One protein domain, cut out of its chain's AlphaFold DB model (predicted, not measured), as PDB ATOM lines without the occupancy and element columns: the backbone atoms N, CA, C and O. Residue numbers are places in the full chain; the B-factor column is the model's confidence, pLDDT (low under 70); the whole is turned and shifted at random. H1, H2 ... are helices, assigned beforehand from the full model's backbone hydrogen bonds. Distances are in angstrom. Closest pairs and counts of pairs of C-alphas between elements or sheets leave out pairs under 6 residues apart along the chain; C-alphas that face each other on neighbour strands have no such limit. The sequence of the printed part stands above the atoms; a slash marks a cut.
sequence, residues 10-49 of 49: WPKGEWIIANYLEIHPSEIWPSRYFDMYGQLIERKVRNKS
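Overview. This is residues 10 to 49 of the 49 residues of the protein "Transcriptional activator of maltose metabolism" of Xenorhabdus bovienii str. oregonense (UniProt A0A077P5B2). What does the model look like? One helix, H1, is followed by a chain that folds back through two short helical turns, H2 packed on H1 and H3 beyond it, and then by a long tail with no named element, of which residues 44 to 49 stick out. What is it made of? The printed part has 40 residues with three named helices, in the order H1, H2, H3, and no named strand; the class is all helix, though under half of the residues, 18, are in named elements. How compact is it? It is loose, with a radius of gyration of the C-alphas of 12.1 A, and flat, spanning 38 by 24 by 13 A.

Arrangement. What touches the longest helix, H1, residues 11 to 20? H2, residues 25 to 28, touches it; their closest C-alphas, those of Ala 18 and Pro 25, are 5.0 A apart. Where is H3, residues 30 to 33? It is close to H2 but not clearly touching, with the closest C-alphas, those of Ser 26 and Tyr 33, 5.4 A apart. H1 and H3 are apart. What do the backbones show? In H1 every O i to N i+4 pair is within hydrogen-bond range; H2 and H3 are too short for such a pair, and each has its 1 O i to N i+3 pair within range.

Along the chain. Where does H1 run? It goes from C-alpha 11 at (118.770, 17.200, 36.857) to C-alpha 20 at (132.211, 16.336, 41.396), 14.2 A. How long are the others? H2 and H3 each measure 5.3 A from first to last C-alpha, and H3 ends at C-alpha 33, (116.287, 6.627, 40.173).

Size, cuts and confidence. How far does it reach? The two C-alphas farthest apart, those of Leu 21 and Ser 49, are 39.1 A apart. Are there cuts or long links? The printed part has no cut, and the links H1 to H2 and H2 to H3 are tight. Where is confidence low? The mean pLDDT of the printed part is 76.8, and residues 10 to 11 and 42 to 49 are under 70.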
ATOM      1  N   TRP A  10     116.121  19.571  39.413       69.50
ATOM      2  CA  TRP A  10     117.336  20.166  38.862       69.50
ATOM      3  C   TRP A  10     118.261  19.040  38.391       69.50
ATOM      4  O   TRP A  10     119.301  18.830  39.011       69.50
ATOM      5  N   PRO A  11     117.934  18.306  37.306       69.06
ATOM      6  CA  PRO A  11     118.770  17.200  36.857       69.06
ATOM      7  C   PRO A  11     120.198  17.683  36.605       69.06
ATOM      8  O   PRO A  11     121.152  17.017  36.974       69.06
ATOM      9  N   LYS A  12     120.365  18.904  36.083       73.50
ATOM     10  CA  LYS A  12     121.690  19.479  35.845       73.50
ATOM     11  C   LYS A  12     122.486  19.718  37.135       73.50
ATOM     12  O   LYS A  12     123.687  19.502  37.130       73.50
ATOM     13  N   GLY A  13     121.831  20.123  38.226       81.62
ATOM     14  CA  GLY A  13     122.486  20.308  39.526       81.62
ATOM     15  C   GLY A  13     122.901  18.980  40.156       81.62
ATOM     16  O   GLY A  13     124.016  18.858  40.652       81.62
ATOM     17  N   GLU A  14     122.043  17.964  40.051       84.06
ATOM     18  CA  GLU A  14     122.351  16.610  40.522       84.06
ATOM     19  C   GLU A  14     123.557  16.025  39.791       84.06
ATOM     20  O   GLU A  14     124.459  15.497  40.430       84.06
ATOM     21  N   TRP A  15     123.612  16.190  38.465       82.31
ATOM     22  CA  TRP A  15     124.752  15.758  37.659       82.31
ATOM     23  C   TRP A  15     126.043  16.503  38.005       82.31
ATOM     24  O   TRP A  15     127.091  15.873  38.008       82.31
ATOM     25  N   ILE A  16     125.998  17.804  38.322       88.31
ATOM     26  CA  ILE A  16     127.197  18.560  38.734       88.31
ATOM     27  C   ILE A  16     127.760  18.006  40.045       88.31
ATOM     28  O   ILE A  16     128.958  17.757  40.141       88.31
ATOM     29  N   ILE A  17     126.901  17.785  41.043       84.94
ATOM     30  CA  ILE A  17     127.312  17.267  42.354       84.94
ATOM     31  C   ILE A  17     127.815  15.826  42.223       84.94
ATOM     32  O   ILE A  17     128.870  15.491  42.748       84.94
ATOM     33  N   ALA A  18     127.086  14.990  41.486       88.56
ATOM     34  CA  ALA A  18     127.460  13.605  41.235       88.56
ATOM     35  C   ALA A  18     128.794  13.499  40.481       88.56
ATOM     36  O   ALA A  18     129.661  12.725  40.870       88.56
ATOM     37  N   ASN A  19     128.999  14.338  39.462       88.38
ATOM     38  CA  ASN A  19     130.253  14.393  38.715       88.38
ATOM     39  C   ASN A  19     131.422  14.881  39.578       88.38
ATOM     40  O   ASN A  19     132.504  14.319  39.479       88.38
ATOM     41  N   TYR A  20     131.196  15.868  40.449       92.69
ATOM     42  CA  TYR A  20     132.211  16.336  41.396       92.69
ATOM     43  C   TYR A  20     132.620  15.255  42.406       92.69
ATOM     44  O   TYR A  20     133.781  15.174  42.786       92.69
ATOM     45  N   LEU A  21     131.665  14.428  42.831       90.44
ATOM     46  CA  LEU A  21     131.898  13.305  43.737       90.44
ATOM     47  C   LEU A  21     132.344  12.022  43.010       90.44
ATOM     48  O   LEU A  21     132.556  11.014  43.672       90.44
ATOM     49  N   GLU A  22     132.454  12.047  41.677       90.19
ATOM     50  CA  GLU A  22     132.766  10.892  40.819       90.19
ATOM     51  C   GLU A  22     131.854   9.668  41.045       90.19
ATOM     52  O   GLU A  22     132.232   8.526  40.787       90.19
ATOM     53  N   ILE A  23     130.616   9.903  41.484       89.75
ATOM     54  CA  ILE A  23     129.604   8.865  41.723       89.75
ATOM     55  C   ILE A  23     128.374   9.096  40.853       89.75
ATOM     56  O   ILE A  23     128.124  10.191  40.352       89.75
ATOM     57  N   HIS A  24     127.568   8.056  40.656       84.31
ATOM     58  CA  HIS A  24     126.335   8.189  39.887       84.31
ATOM     59  C   HIS A  24     125.280   8.965  40.707       84.31
ATOM     60  O   HIS A  24     125.128   8.705  41.901       84.31
ATOM     61  N   PRO A  25     124.484   9.880  40.119       83.25
ATOM     62  CA  PRO A  25     123.464  10.634  40.863       83.25
ATOM     63  C   PRO A  25     122.406   9.741  41.536       83.25
ATOM     64  O   PRO A  25     121.746  10.179  42.477       83.25
ATOM     65  N   SER A  26     122.260   8.486  41.096       83.31
ATOM     66  CA  SER A  26     121.402   7.496  41.756       83.31
ATOM     67  C   SER A  26     121.920   7.038  43.121       83.31
ATOM     68  O   SER A  26     121.121   6.572  43.922       83.31
ATOM     69  N   GLU A  27     123.222   7.155  43.388       83.38
ATOM     70  CA  GLU A  27     123.822   6.861  44.699       83.38
ATOM     71  C   GLU A  27     123.455   7.953  45.715       83.38
ATOM     72  O   GLU A  27     123.185   7.670  46.878       83.38
ATOM     73  N   ILE A  28     123.388   9.212  45.263       84.19
ATOM     74  CA  ILE A  28     123.068  10.375  46.106       84.19
ATOM     75  C   ILE A  28     121.555  10.512  46.298       84.19
ATOM     76  O   ILE A  28     121.074  10.793  47.397       84.19
ATOM     77  N   TRP A  29     120.786  10.308  45.227       82.38
ATOM     78  CA  TRP A  29     119.328  10.411  45.238       82.38
ATOM     79  C   TRP A  29     118.673   9.115  44.761       82.38
ATOM     80  O   TRP A  29     118.003   9.112  43.722       82.38
ATOM     81  N   PRO A  30     118.784   8.013  45.523       79.94
ATOM     82  CA  PRO A  30     118.232   6.729  45.113       79.94
ATOM     83  C   PRO A  30     116.727   6.805  44.879       79.94
ATOM     84  O   PRO A  30     116.253   6.314  43.869       79.94
ATOM     85  N   SER A  31     115.981   7.570  45.682       78.81
ATOM     86  CA  SER A  31     114.534   7.775  45.496       78.81
ATOM     87  C   SER A  31     114.132   8.403  44.144       78.81
ATOM     88  O   SER A  31     112.959   8.365  43.781       78.81
ATOM     89  N   ARG A  32     115.065   9.012  43.396       76.75
ATOM     90  CA  ARG A  32     114.808   9.613  42.069       76.75
ATOM     91  C   ARG A  32     115.032   8.638  40.913       76.75
ATOM     92  O   ARG A  32     114.564   8.919  39.802       76.75
ATOM     93  N   TYR A  33     115.777   7.566  41.170       79.25
ATOM     94  CA  TYR A  33     116.287   6.627  40.173       79.25
ATOM     95  C   TYR A  33     115.925   5.174  40.474       79.25
ATOM     96  O   TYR A  33     115.937   4.378  39.547       79.25
ATOM     97  N   PHE A  34     115.584   4.833  41.712       82.38
ATOM     98  CA  PHE A  34     115.213   3.503  42.165       82.38
ATOM     99  C   PHE A  34     113.844   3.535  42.841       82.38
ATOM    100  O   PHE A  34     113.523   4.467  43.581       82.38
ATOM    101  N   ASP A  35     113.045   2.507  42.573       79.12
ATOM    102  CA  ASP A  35     111.789   2.261  43.273       79.12
ATOM    103  C   ASP A  35     112.055   1.677  44.676       79.12
ATOM    104  O   ASP A  35     113.182   1.291  44.999       79.12
ATOM    105  N   MET A  36     111.023   1.561  45.513       76.19
ATOM    106  CA  MET A  36     111.095   1.008  46.877       76.19
ATOM    107  C   MET A  36     111.696  -0.410  46.932       76.19
ATOM    108  O   MET A  36     112.211  -0.831  47.965       76.19
ATOM    109  N   TYR A  37     111.672  -1.125  45.806       77.75
ATOM    110  CA  TYR A  37     112.235  -2.464  45.630       77.75
ATOM    111  C   TYR A  37     113.672  -2.469  45.074       77.75
ATOM    112  O   TYR A  37     114.188  -3.528  44.727       77.75
ATOM    113  N   GLY A  38     114.321  -1.305  44.943       73.38
ATOM    114  CA  GLY A  38     115.684  -1.178  44.412       73.38
ATOM    115  C   GLY A  38     115.792  -1.362  42.894       73.38
ATOM    116  O   GLY A  38     116.890  -1.519  42.365       73.38
ATOM    117  N   GLN A  39     114.669  -1.350  42.173       78.62
ATOM    118  CA  GLN A  39     114.664  -1.448  40.713       78.62
ATOM    119  C   GLN A  39     114.881  -0.074  40.083       78.62
ATOM    120  O   GLN A  39     114.249   0.895  40.498       78.62
ATOM    121  N   LEU A  40     115.755   0.009  39.073       76.62
ATOM    122  CA  LEU A  40     115.962   1.237  38.302       76.62
ATOM    123  C   LEU A  40     114.634   1.682  37.678       76.62
ATOM    124  O   LEU A  40     114.027   0.959  36.890       76.62
ATOM    125  N   ILE A  41     114.195   2.891  38.022       76.69
ATOM    126  CA  ILE A  41     113.038   3.551  37.427       76.69
ATOM    127  C   ILE A  41     113.437   3.954  36.008       76.69
ATOM    128  O   ILE A  41     113.930   5.059  35.757       76.69
ATOM    129  N   GLU A  42     113.227   3.043  35.060       67.06
ATOM    130  CA  GLU A  42     113.340   3.343  33.640       67.06
ATOM    131  C   GLU A  42     112.279   4.380  33.276       67.06
ATOM    132  O   GLU A  42     111.078   4.104  33.191       67.06
ATOM    133  N   ARG A  43     112.718   5.624  33.067       62.78
ATOM    134  CA  ARG A  43     111.854   6.688  32.566       62.78
ATOM    135  C   ARG A  43     111.475   6.344  31.133       62.78
ATOM    136  O   ARG A  43     112.154   6.766  30.201       62.78
ATOM    137  N   LYS A  44     110.378   5.603  30.944       56.19
ATOM    138  CA  LYS A  44     109.707   5.514  29.644       56.19
ATOM    139  C   LYS A  44     109.425   6.946  29.210       56.19
ATOM    140  O   LYS A  44     108.560   7.613  29.783       56.19
ATOM    141  N   VAL A  45     110.194   7.433  28.234       58.47
ATOM    142  CA  VAL A  45     109.893   8.672  27.520       58.47
ATOM    143  C   VAL A  45     108.437   8.542  27.116       58.47
ATOM    144  O   VAL A  45     108.070   7.597  26.420       58.47
ATOM    145  N   ARG A  46     107.588   9.406  27.674       56.53
ATOM    146  CA  ARG A  46     106.151   9.370  27.428       56.53
ATOM    147  C   ARG A  46     105.971   9.511  25.920       56.53
ATOM    148  O   ARG A  46     106.143  10.608  25.395       56.53
ATOM    149  N   ASN A  47     105.694   8.399  25.235       54.31
ATOM    150  CA  ASN A  47     105.329   8.415  23.828       54.31
ATOM    151  C   ASN A  47     104.119   9.341  23.723       54.31
ATOM    152  O   ASN A  47     103.080   9.085  24.335       54.31
ATOM    153  N   LYS A  48     104.298  10.466  23.028       53.28
ATOM    154  CA  LYS A  48     103.177  11.270  22.559       53.28
ATOM    155  C   LYS A  48     102.441  10.395  21.545       53.28
ATOM    156  O   LYS A  48     102.976  10.165  20.463       53.28
ATOM    157  N   SER A  49     101.302   9.838  21.956       53.09
ATOM    158  CA  SER A  49     100.263   9.387  21.025       53.09
ATOM    159  C   SER A  49      99.720  10.566  20.232       53.09
ATOM    160  O   SER A  49      99.753  11.697  20.775       53.09
TER     161      SER A  49